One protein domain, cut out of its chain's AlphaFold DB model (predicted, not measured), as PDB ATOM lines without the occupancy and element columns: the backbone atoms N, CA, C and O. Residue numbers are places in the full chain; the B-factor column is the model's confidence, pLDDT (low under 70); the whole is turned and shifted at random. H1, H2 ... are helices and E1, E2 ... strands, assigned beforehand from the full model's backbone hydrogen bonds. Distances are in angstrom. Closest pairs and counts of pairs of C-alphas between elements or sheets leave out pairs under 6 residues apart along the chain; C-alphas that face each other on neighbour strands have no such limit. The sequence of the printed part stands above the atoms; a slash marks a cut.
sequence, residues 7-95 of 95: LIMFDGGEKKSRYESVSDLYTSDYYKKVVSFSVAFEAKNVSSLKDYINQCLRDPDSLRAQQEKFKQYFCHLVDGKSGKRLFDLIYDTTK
ATOM      1  N   LEU A   7     266.905 224.521 139.188       93.88
ATOM      2  CA  LEU A   7     266.400 225.523 138.265       93.88
ATOM      3  C   LEU A   7     265.072 226.043 138.801       93.88
ATOM      4  O   LEU A   7     264.138 225.276 139.037       93.88
ATOM      5  N   ILE A   8     264.990 227.352 139.001       92.94
ATOM      6  CA  ILE A   8     263.765 228.021 139.436       92.94
ATOM      7  C   ILE A   8     263.001 228.415 138.175       92.94
ATOM      8  O   ILE A   8     263.363 229.385 137.518       92.94
ATOM      9  N   MET A   9     261.976 227.640 137.830       90.25
ATOM     10  CA  MET A   9     261.185 227.761 136.601       90.25
ATOM     11  C   MET A   9     259.779 228.308 136.869       90.25
ATOM     12  O   MET A   9     258.802 227.867 136.266       90.25
ATOM     13  N   PHE A  10     259.654 229.240 137.809       90.31
ATOM     14  CA  PHE A  10     258.384 229.884 138.126       90.31
ATOM     15  C   PHE A  10     258.594 231.334 138.536       90.31
ATOM     16  O   PHE A  10     259.625 231.689 139.104       90.31
ATOM     17  N   ASP A  11     257.575 232.151 138.281       86.69
ATOM     18  CA  ASP A  11     257.613 233.601 138.495       86.69
ATOM     19  C   ASP A  11     256.972 234.057 139.808       86.69
ATOM     20  O   ASP A  11     256.891 235.254 140.087       86.69
ATOM     21  N   GLY A  12     256.532 233.101 140.624       80.69
ATOM     22  CA  GLY A  12     255.701 233.336 141.800       80.69
ATOM     23  C   GLY A  12     254.221 233.133 141.482       80.69
ATOM     24  O   GLY A  12     253.875 232.300 140.647       80.69
ATOM     25  N   GLY A  13     253.348 233.852 142.192       76.56
ATOM     26  CA  GLY A  13     251.892 233.751 142.022       76.56
ATOM     27  C   GLY A  13     251.325 234.563 140.852       76.56
ATOM     28  O   GLY A  13     250.173 234.363 140.479       76.56
ATOM     29  N   GLU A  14     252.113 235.468 140.272       78.38
ATOM     30  CA  GLU A  14     251.678 236.356 139.195       78.38
ATOM     31  C   GLU A  14     252.180 235.873 137.834       78.38
ATOM     32  O   GLU A  14     253.311 235.405 137.690       78.38
ATOM     33  N   LYS A  15     251.334 236.020 136.809       79.44
ATOM     34  CA  LYS A  15     251.716 235.736 135.426       79.44
ATOM     35  C   LYS A  15     252.526 236.910 134.882       79.44
ATOM     36  O   LYS A  15     251.990 238.005 134.736       79.44
ATOM     37  N   LYS A  16     253.793 236.669 134.551       85.69
ATOM     38  CA  LYS A  16     254.685 237.678 133.970       85.69
ATOM     39  C   LYS A  16     254.655 237.660 132.445       85.69
ATOM     40  O   LYS A  16     254.271 236.661 131.832       85.69
ATOM     41  N   SER A  17     255.040 238.777 131.828       85.56
ATOM     42  CA  SER A  17     255.260 238.820 130.382       85.56
ATOM     43  C   SER A  17     256.521 238.034 129.999       85.56
ATOM     44  O   SER A  17     257.360 237.719 130.844       85.56
ATOM     45  N   ARG A  18     256.681 237.737 128.705       79.25
ATOM     46  CA  ARG A  18     257.759 236.870 128.199       79.25
ATOM     47  C   ARG A  18     259.169 237.308 128.606       79.25
ATOM     48  O   ARG A  18     260.027 236.482 128.883       79.25
ATOM     49  N   TYR A  19     259.419 238.615 128.622       83.00
ATOM     50  CA  TYR A  19     260.738 239.169 128.949       83.00
ATOM     51  C   TYR A  19     260.972 239.322 130.456       83.00
ATOM     52  O   TYR A  19     262.100 239.539 130.886       83.00
ATOM     53  N   GLU A  20     259.913 239.197 131.251       82.88
ATOM     54  CA  GLU A  20     259.942 239.306 132.710       82.88
ATOM     55  C   GLU A  20     259.885 237.932 133.390       82.88
ATOM     56  O   GLU A  20     260.135 237.823 134.594       82.88
ATOM     57  N   SER A  21     259.544 236.889 132.625       86.00
ATOM     58  CA  SER A  21     259.445 235.521 133.106       86.00
ATOM     59  C   SER A  21     260.817 234.858 133.192       86.00
ATOM     60  O   SER A  21     261.516 234.670 132.195       86.00
ATOM     61  N   VAL A  22     261.180 234.416 134.394       83.88
ATOM     62  CA  VAL A  22     262.362 233.576 134.621       83.88
ATOM     63  C   VAL A  22     262.156 232.208 133.972       83.88
ATOM     64  O   VAL A  22     263.106 231.622 133.456       83.88
ATOM     65  N   SER A  23     260.914 231.711 133.951       83.88
ATOM     66  CA  SER A  23     260.580 230.429 133.324       83.88
ATOM     67  C   SER A  23     260.875 230.428 131.818       83.88
ATOM     68  O   SER A  23     261.377 229.433 131.286       83.88
ATOM     69  N   ASP A  24     260.696 231.572 131.153       85.19
ATOM     70  CA  ASP A  24     260.948 231.700 129.720       85.19
ATOM     71  C   ASP A  24     262.439 231.665 129.357       85.19
ATOM     72  O   ASP A  24     262.776 231.238 128.251       85.19
ATOM     73  N   LEU A  25     263.359 231.986 130.275       82.06
ATOM     74  CA  LEU A  25     264.808 231.862 130.030       82.06
ATOM     75  C   LEU A  25     265.216 230.417 129.696       82.06
ATOM     76  O   LEU A  25     266.094 230.176 128.857       82.06
ATOM     77  N   TYR A  26     264.523 229.448 130.296       81.56
ATOM     78  CA  TYR A  26     264.751 228.020 130.078       81.56
ATOM     79  C   TYR A  26     264.193 227.508 128.743       81.56
ATOM     80  O   TYR A  26     264.503 226.390 128.336       81.56
ATOM     81  N   THR A  27     263.395 228.318 128.041       80.62
ATOM     82  CA  THR A  27     262.802 227.958 126.742       80.62
ATOM     83  C   THR A  27     263.711 228.274 125.550       80.62
ATOM     84  O   THR A  27     263.385 227.907 124.418       80.62
ATOM     85  N   SER A  28     264.861 228.919 125.774       83.94
ATOM     86  CA  SER A  28     265.857 229.146 124.721       83.94
ATOM     87  C   SER A  28     266.443 227.824 124.207       83.94
ATOM     88  O   SER A  28     266.593 226.865 124.963       83.94
ATOM     89  N   ASP A  29     266.797 227.747 122.921       84.00
ATOM     90  CA  ASP A  29     267.222 226.478 122.300       84.00
ATOM     91  C   ASP A  29     268.484 225.890 122.932       84.00
ATOM     92  O   ASP A  29     268.589 224.676 123.126       84.00
ATOM     93  N   TYR A  30     269.412 226.758 123.334       82.75
ATOM     94  CA  TYR A  30     270.593 226.344 124.080       82.75
ATOM     95  C   TYR A  30     270.208 225.707 125.421       82.75
ATOM     96  O   TYR A  30     270.685 224.624 125.772       82.75
ATOM     97  N   TYR A  31     269.298 226.342 126.160       87.81
ATOM     98  CA  TYR A  31     268.921 225.880 127.488       87.81
ATOM     99  C   TYR A  31     268.014 224.642 127.447       87.81
ATOM    100  O   TYR A  31     268.161 223.761 128.293       87.81
ATOM    101  N   LYS A  32     267.181 224.476 126.408       89.56
ATOM    102  CA  LYS A  32     266.458 223.216 126.139       89.56
ATOM    103  C   LYS A  32     267.411 222.027 126.088       89.56
ATOM    104  O   LYS A  32     267.124 220.974 126.659       89.56
ATOM    105  N   LYS A  33     268.568 222.185 125.430       91.75
ATOM    106  CA  LYS A  33     269.570 221.117 125.379       91.75
ATOM    107  C   LYS A  33     270.150 220.841 126.763       91.75
ATOM    108  O   LYS A  33     270.272 219.671 127.105       91.75
ATOM    109  N   VAL A  34     270.449 221.862 127.567       90.94
ATOM    110  CA  VAL A  34     270.918 221.692 128.958       90.94
ATOM    111  C   VAL A  34     269.896 220.916 129.796       90.94
ATOM    112  O   VAL A  34     270.243 219.902 130.403       90.94
ATOM    113  N   VAL A  35     268.631 221.338 129.761       90.75
ATOM    114  CA  VAL A  35     267.516 220.712 130.491       90.75
ATOM    115  C   VAL A  35     267.314 219.251 130.073       90.75
ATOM    116  O   VAL A  35     267.083 218.396 130.927       90.75
ATOM    117  N   SER A  36     267.521 218.915 128.794       92.56
ATOM    118  CA  SER A  36     267.380 217.537 128.295       92.56
ATOM    119  C   SER A  36     268.299 216.506 128.970       92.56
ATOM    120  O   SER A  36     268.009 215.314 128.919       92.56
ATOM    121  N   PHE A  37     269.384 216.932 129.631       93.06
ATOM    122  CA  PHE A  37     270.254 216.020 130.384       93.06
ATOM    123  C   PHE A  37     269.749 215.720 131.801       93.06
ATOM    124  O   PHE A  37     270.333 214.863 132.461       93.06
ATOM    125  N   SER A  38     268.701 216.402 132.283       93.25
ATOM    126  CA  SER A  38     268.148 216.208 133.635       93.25
ATOM    127  C   SER A  38     269.211 216.324 134.744       93.25
ATOM    128  O   SER A  38     269.240 215.544 135.692       93.25
ATOM    129  N   VAL A  39     270.130 217.287 134.605       93.19
ATOM    130  CA  VAL A  39     271.251 217.505 135.547       93.19
ATOM    131  C   VAL A  39     270.912 218.357 136.762       93.19
ATOM    132  O   VAL A  39     271.748 218.528 137.651       93.19
ATOM    133  N   ALA A  40     269.710 218.917 136.777       93.81
ATOM    134  CA  ALA A  40     269.220 219.808 137.807       93.81
ATOM    135  C   ALA A  40     267.744 219.512 138.072       93.81
ATOM    136  O   ALA A  40     267.031 219.042 137.187       93.81
ATOM    137  N   PHE A  41     267.290 219.811 139.284       95.00
ATOM    138  CA  PHE A  41     265.867 219.770 139.605       95.00
ATOM    139  C   PHE A  41     265.150 220.976 139.000       95.00
ATOM    140  O   PHE A  41     265.704 222.070 138.975       95.00
ATOM    141  N   GLU A  42     263.909 220.800 138.559       94.19
ATOM    142  CA  GLU A  42     263.097 221.860 137.957       94.19
ATOM    143  C   GLU A  42     261.978 222.270 138.913       94.19
ATOM    144  O   GLU A  42     260.886 221.698 138.910       94.19
ATOM    145  N   ALA A  43     262.239 223.266 139.758       94.94
ATOM    146  CA  ALA A  43     261.215 223.803 140.640       94.94
ATOM    147  C   ALA A  43     260.230 224.647 139.826       94.94
ATOM    148  O   ALA A  43     260.623 225.645 139.230       94.94
ATOM    149  N   LYS A  44     258.946 224.277 139.827       92.12
ATOM    150  CA  LYS A  44     257.862 224.988 139.114       92.12
ATOM    151  C   LYS A  44     256.931 225.755 140.054       92.12
ATOM    152  O   LYS A  44     255.955 226.357 139.622       92.12
ATOM    153  N   ASN A  45     257.209 225.694 141.350       93.06
ATOM    154  CA  ASN A  45     256.539 226.446 142.403       93.06
ATOM    155  C   ASN A  45     257.364 226.379 143.701       93.06
ATOM    156  O   ASN A  45     258.303 225.585 143.825       93.06
ATOM    157  N   VAL A  46     256.966 227.173 144.696       93.88
ATOM    158  CA  VAL A  46     257.639 227.262 146.004       93.88
ATOM    159  C   VAL A  46     257.676 225.918 146.739       93.88
ATOM    160  O   VAL A  46     258.688 225.597 147.360       93.88
ATOM    161  N   SER A  47     256.612 225.111 146.648       95.69
ATOM    162  CA  SER A  47     256.569 223.793 147.296       95.69
ATOM    163  C   SER A  47     257.646 222.871 146.729       95.69
ATOM    164  O   SER A  47     258.492 222.386 147.471       95.69
ATOM    165  N   SER A  48     257.686 222.720 145.401       96.25
ATOM    166  CA  SER A  48     258.691 221.896 144.721       96.25
ATOM    167  C   SER A  48     260.118 222.376 144.993       96.25
ATOM    168  O   SER A  48     261.011 221.561 145.196       96.25
ATOM    169  N   LEU A  49     260.342 223.694 145.085       96.06
ATOM    170  CA  LEU A  49     261.647 224.245 145.450       96.06
ATOM    171  C   LEU A  49     262.083 223.776 146.842       96.06
ATOM    172  O   LEU A  49     263.215 223.324 147.009       96.06
ATOM    173  N   LYS A  50     261.188 223.856 147.832       97.12
ATOM    174  CA  LYS A  50     261.458 223.387 149.195       97.12
ATOM    175  C   LYS A  50     261.781 221.891 149.213       97.12
ATOM    176  O   LYS A  50     262.741 221.488 149.870       97.12
ATOM    177  N   ASP A  51     261.018 221.089 148.478       97.81
ATOM    178  CA  ASP A  51     261.226 219.642 148.398       97.81
ATOM    179  C   ASP A  51     262.592 219.307 147.791       97.81
ATOM    180  O   ASP A  51     263.348 218.518 148.361       97.81
ATOM    181  N   TYR A  52     262.966 219.979 146.698       97.62
ATOM    182  CA  TYR A  52     264.264 219.778 146.059       97.62
ATOM    183  C   TYR A  52     265.433 220.276 146.908       97.62
ATOM    184  O   TYR A  52     266.470 219.620 146.932       97.62
ATOM    185  N   ILE A  53     265.287 221.372 147.661       97.06
ATOM    186  CA  ILE A  53     266.316 221.805 148.625       97.06
ATOM    187  C   ILE A  53     266.569 220.697 149.652       97.06
ATOM    188  O   ILE A  53     267.715 220.299 149.860       97.06
ATOM    189  N   ASN A  54     265.508 220.157 150.254       97.81
ATOM    190  CA  ASN A  54     265.634 219.076 151.231       97.81
ATOM    191  C   ASN A  54     266.235 217.810 150.607       97.81
ATOM    192  O   ASN A  54     267.062 217.147 151.232       97.81
ATOM    193  N   GLN A  55     265.863 217.487 149.366       96.44
ATOM    194  CA  GLN A  55     266.453 216.373 148.634       96.44
ATOM    195  C   GLN A  55     267.956 216.567 148.418       96.44
ATOM    196  O   GLN A  55     268.715 215.650 148.716       96.44
ATOM    197  N   CYS A  56     268.394 217.747 147.977       95.69
ATOM    198  CA  CYS A  56     269.809 218.077 147.788       95.69
ATOM    199  C   CYS A  56     270.615 218.011 149.091       95.69
ATOM    200  O   CYS A  56     271.781 217.631 149.068       95.69
ATOM    201  N   LEU A  57     270.013 218.392 150.223       95.75
ATOM    202  CA  LEU A  57     270.656 218.304 151.537       95.75
ATOM    203  C   LEU A  57     270.783 216.856 152.023       95.75
ATOM    204  O   LEU A  57     271.767 216.514 152.672       95.75
ATOM    205  N   ARG A  58     269.794 216.011 151.714       97.19
ATOM    206  CA  ARG A  58     269.773 214.596 152.104       97.19
ATOM    207  C   ARG A  58     270.668 213.728 151.218       97.19
ATOM    208  O   ARG A  58     271.344 212.844 151.728       97.19
ATOM    209  N   ASP A  59     270.621 213.952 149.910       95.56
ATOM    210  CA  ASP A  59     271.376 213.212 148.900       95.56
ATOM    211  C   ASP A  59     271.869 214.169 147.796       95.56
ATOM    212  O   ASP A  59     271.210 214.340 146.756       95.56
ATOM    213  N   PRO A  60     273.032 214.815 148.008       93.06
ATOM    214  CA  PRO A  60     273.595 215.767 147.052       93.06
ATOM    215  C   PRO A  60     274.033 215.114 145.734       93.06
ATOM    216  O   PRO A  60     274.253 215.822 144.751       93.06
ATOM    217  N   ASP A  61     274.139 213.782 145.698       94.94
ATOM    218  CA  ASP A  61     274.668 213.013 144.575       94.94
ATOM    219  C   ASP A  61     273.589 212.329 143.732       94.94
ATOM    220  O   ASP A  61     273.906 211.669 142.740       94.94
ATOM    221  N   SER A  62     272.316 212.546 144.065       93.69
ATOM    222  CA  SER A  62     271.154 211.976 143.372       93.69
ATOM    223  C   SER A  62     271.136 212.186 141.848       93.69
ATOM    224  O   SER A  62     270.522 211.398 141.131       93.69
ATOM    225  N   LEU A  63     271.833 213.208 141.332       94.12
ATOM    226  CA  LEU A  63     271.942 213.517 139.896       94.12
ATOM    227  C   LEU A  63     273.353 213.304 139.318       94.12
ATOM    228  O   LEU A  63     273.646 213.740 138.201       94.12
ATOM    229  N   ARG A  64     274.260 212.650 140.055       93.31
ATOM    230  CA  ARG A  64     275.678 212.523 139.676       93.31
ATOM    231  C   ARG A  64     275.861 211.857 138.311       93.31
ATOM    232  O   ARG A  64     276.654 212.327 137.500       93.31
ATOM    233  N   ALA A  65     275.104 210.801 138.016       93.56
ATOM    234  CA  ALA A  65     275.213 210.090 136.740       93.56
ATOM    235  C   ALA A  65     274.854 210.984 135.536       93.56
ATOM    236  O   ALA A  65     275.515 210.944 134.496       93.56
ATOM    237  N   GLN A  66     273.822 211.812 135.679       94.44
ATOM    238  CA  GLN A  66     273.390 212.784 134.679       94.44
ATOM    239  C   GLN A  66     274.435 213.891 134.527       94.44
ATOM    240  O   GLN A  66     274.785 214.261 133.406       94.44
ATOM    241  N   GLN A  67     274.976 214.381 135.645       93.56
ATOM    242  CA  GLN A  67     276.019 215.407 135.654       93.56
ATOM    243  C   GLN A  67     277.283 214.944 134.924       93.56
ATOM    244  O   GLN A  67     277.851 215.718 134.160       93.56
ATOM    245  N   GLU A  68     277.704 213.688 135.092       92.50
ATOM    246  CA  GLU A  68     278.859 213.158 134.360       92.50
ATOM    247  C   GLU A  68     278.606 213.090 132.848       92.50
ATOM    248  O   GLU A  68     279.433 213.560 132.064       92.50
ATOM    249  N   LYS A  69     277.427 212.619 132.414       93.50
ATOM    250  CA  LYS A  69     277.045 212.631 130.988       93.50
ATOM    251  C   LYS A  69     277.033 214.046 130.409       93.50
ATOM    252  O   LYS A  69     277.518 214.277 129.304       93.50
ATOM    253  N   PHE A  70     276.504 215.005 131.162       93.25
ATOM    254  CA  PHE A  70     276.477 216.407 130.762       93.25
ATOM    255  C   PHE A  70     277.877 217.001 130.628       93.25
ATOM    256  O   PHE A  70     278.153 217.684 129.646       93.25
ATOM    257  N   LYS A  71     278.786 216.710 131.568       91.62
ATOM    258  CA  LYS A  71     280.186 217.145 131.477       91.62
ATOM    259  C   LYS A  71     280.886 216.548 130.268       91.62
ATOM    260  O   LYS A  71     281.601 217.262 129.579       91.62
ATOM    261  N   GLN A  72     280.676 215.266 129.990       91.75
ATOM    262  CA  GLN A  72     281.237 214.641 128.794       91.75
ATOM    263  C   GLN A  72     280.698 215.294 127.518       91.75
ATOM    264  O   GLN A  72     281.434 215.477 126.559       91.75
ATOM    265  N   TYR A  73     279.437 215.718 127.500       93.19
ATOM    266  CA  TYR A  73     278.900 216.409 126.334       93.19
ATOM    267  C   TYR A  73     279.438 217.846 126.207       93.19
ATOM    268  O   TYR A  73     280.068 218.190 125.210       93.19
ATOM    269  N   PHE A  74     279.233 218.687 127.223       90.88
ATOM    270  CA  PHE A  74     279.500 220.129 127.153       90.88
ATOM    271  C   PHE A  74     280.922 220.540 127.543       90.88
ATOM    272  O   PHE A  74     281.375 221.614 127.158       90.88
ATOM    273  N   CYS A  75     281.624 219.727 128.328       89.31
ATOM    274  CA  CYS A  75     282.893 220.100 128.954       89.31
ATOM    275  C   CYS A  75     284.067 219.188 128.564       89.31
ATOM    276  O   CYS A  75     285.144 219.344 129.134       89.31
ATOM    277  N   HIS A  76     283.913 218.270 127.600       87.25
ATOM    278  CA  HIS A  76     284.986 217.332 127.228       87.25
ATOM    279  C   HIS A  76     286.260 217.997 126.691       87.25
ATOM    280  O   HIS A  76     287.332 217.411 126.790       87.25
ATOM    281  N   LEU A  77     286.165 219.213 126.143       87.19
ATOM    282  CA  LEU A  77     287.316 219.964 125.619       87.19
ATOM    283  C   LEU A  77     287.945 220.913 126.650       87.19
ATOM    284  O   LEU A  77     288.854 221.677 126.321       87.19
ATOM    285  N   VAL A  78     287.451 220.916 127.889       85.94
ATOM    286  CA  VAL A  78     287.902 221.851 128.922       85.94
ATOM    287  C   VAL A  78     289.041 221.220 129.716       85.94
ATOM    288  O   VAL A  78     288.825 220.390 130.591       85.94
ATOM    289  N   ASP A  79     290.264 221.661 129.441       89.00
ATOM    290  CA  ASP A  79     291.485 221.225 130.135       89.00
ATOM    291  C   ASP A  79     292.027 222.267 131.135       89.00
ATOM    292  O   ASP A  79     293.095 222.087 131.719       89.00
ATOM    293  N   GLY A  80     291.318 223.389 131.299       89.50
ATOM    294  CA  GLY A  80     291.707 224.494 132.181       89.50
ATOM    295  C   GLY A  80     292.887 225.341 131.687       89.50
ATOM    296  O   GLY A  80     293.330 226.229 132.408       89.50
ATOM    297  N   LYS A  81     293.395 225.114 130.468       94.88
ATOM    298  CA  LYS A  81     294.582 225.804 129.922       94.88
ATOM    299  C   LYS A  81     294.258 226.788 128.794       94.88
ATOM    300  O   LYS A  81     295.158 227.217 128.074       94.88
ATOM    301  N   SER A  82     292.990 227.171 128.632       93.19
ATOM    302  CA  SER A  82     292.555 228.093 127.570       93.19
ATOM    303  C   SER A  82     293.273 229.441 127.633       93.19
ATOM    304  O   SER A  82     293.735 229.920 126.604       93.19
ATOM    305  N   GLY A  83     293.442 230.010 128.832       94.19
ATOM    306  CA  GLY A  83     294.156 231.276 129.022       94.19
ATOM    307  C   GLY A  83     295.617 231.207 128.578       94.19
ATOM    308  O   GLY A  83     296.077 232.099 127.875       94.19
ATOM    309  N   LYS A  84     296.320 230.112 128.906       96.25
ATOM    310  CA  LYS A  84     297.700 229.890 128.447       96.25
ATOM    311  C   LYS A  84     297.766 229.818 126.920       96.25
ATOM    312  O   LYS A  84     298.562 230.526 126.327       96.25
ATOM    313  N   ARG A  85     296.903 229.014 126.287       95.12
ATOM    314  CA  ARG A  85     296.861 228.899 124.816       95.12
ATOM    315  C   ARG A  85     296.585 230.233 124.131       95.12
ATOM    316  O   ARG A  85     297.192 230.525 123.110       95.12
ATOM    317  N   LEU A  86     295.664 231.018 124.687       95.75
ATOM    318  CA  LEU A  86     295.341 232.333 124.151       95.75
ATOM    319  C   LEU A  86     296.531 233.289 124.283       95.75
ATOM    320  O   LEU A  86     296.852 233.986 123.328       95.75
ATOM    321  N   PHE A  87     297.191 233.298 125.443       97.00
ATOM    322  CA  PHE A  87     298.387 234.105 125.663       97.00
ATOM    323  C   PHE A  87     299.516 233.720 124.703       97.00
ATOM    324  O   PHE A  87     300.052 234.604 124.045       97.00
ATOM    325  N   ASP A  88     299.833 232.426 124.592       97.12
ATOM    326  CA  ASP A  88     300.885 231.924 123.700       97.12
ATOM    327  C   ASP A  88     300.620 232.378 122.249       97.12
ATOM    328  O   ASP A  88     301.503 232.932 121.603       97.12
ATOM    329  N   LEU A  89     299.371 232.257 121.774       97.25
ATOM    330  CA  LEU A  89     298.971 232.695 120.432       97.25
ATOM    331  C   LEU A  89     299.148 234.207 120.220       97.25
ATOM    332  O   LEU A  89     299.658 234.632 119.183       97.25
ATOM    333  N   ILE A  90     298.702 235.024 121.179       96.88
ATOM    334  CA  ILE A  90     298.832 236.486 121.092       96.88
ATOM    335  C   ILE A  90     300.310 236.873 121.093       96.88
ATOM    336  O   ILE A  90     300.730 237.656 120.245       96.88
ATOM    337  N   TYR A  91     301.096 236.300 122.005       96.69
ATOM    338  CA  TYR A  91     302.521 236.576 122.130       96.69
ATOM    339  C   TYR A  91     303.275 236.253 120.835       96.69
ATOM    340  O   TYR A  91     304.010 237.108 120.337       96.69
ATOM    341  N   ASP A  92     303.024 235.078 120.252       95.81
ATOM    342  CA  ASP A  92     303.638 234.647 118.993       95.81
ATOM    343  C   ASP A  92     303.243 235.536 117.804       95.81
ATOM    344  O   ASP A  92     304.056 235.757 116.914       95.81
ATOM    345  N   THR A  93     302.024 236.088 117.794       93.75
ATOM    346  CA  THR A  93     301.551 236.988 116.720       93.75
ATOM    347  C   THR A  93     302.136 238.402 116.832       93.75
ATOM    348  O   THR A  93     302.180 239.136 115.849       93.75
ATOM    349  N   THR A  94     302.554 238.813 118.032       89.94
ATOM    350  CA  THR A  94     303.125 240.149 118.294       89.94
ATOM    351  C   THR A  94     304.651 240.215 118.195       89.94
ATOM    352  O   THR A  94     305.219 241.291 118.393       89.94
ATOM    353  N   LYS A  95     305.308 239.085 117.924       68.12
ATOM    354  CA  LYS A  95     306.743 238.997 117.627       68.12
ATOM    355  C   LYS A  95     307.018 239.207 116.145       68.12
ATOM    356  O   LYS A  95     308.085 239.794 115.861       68.12
TER     357      LYS A  95
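This is residues 7 to 95 of the 95 residues of an uncharacterized protein of Parcubacteria group bacterium CG1_02_41_12 (UniProt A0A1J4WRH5). H3 packs beside short strand E1 in a thin, loose body also holding H1, H2 and H4; residues 75 to 95, with H5, stick out as a long arm. The 89 printed residues, mostly helix, run H1, H2, E1, H3, H4, H5. The whole is extended, radius of gyration of the C-alphas 18.9 A, spanning 60 by 35 by 19 A.

H3, residues 46 to 58, is 18.6 A long from C-alpha 46 at (257.639, 227.262, 146.004). E1 is residues 41 to 43, H2 29 to 35, H1 22 to 25, H4 64 to 74. H5, residues 82 to 93, ends at C-alpha 93 (301.551, 236.988, 116.720).

The closest C-alphas of H3 and E1, Leu 49 and Ala 43, are 4.8 A apart. E1 pairs with no named strand; residues 7 to 8 pair parallel with its residues 42 to 43. H2 and H4 are close but not clearly touching, C-alphas of Val 34 and Phe 70 closest at 7.9 A. In H2 to H5 every O i to N i+4 pair is within hydrogen-bond range.

The printed part has no cut; no link is long. Residue 95 is under 70 in pLDDT.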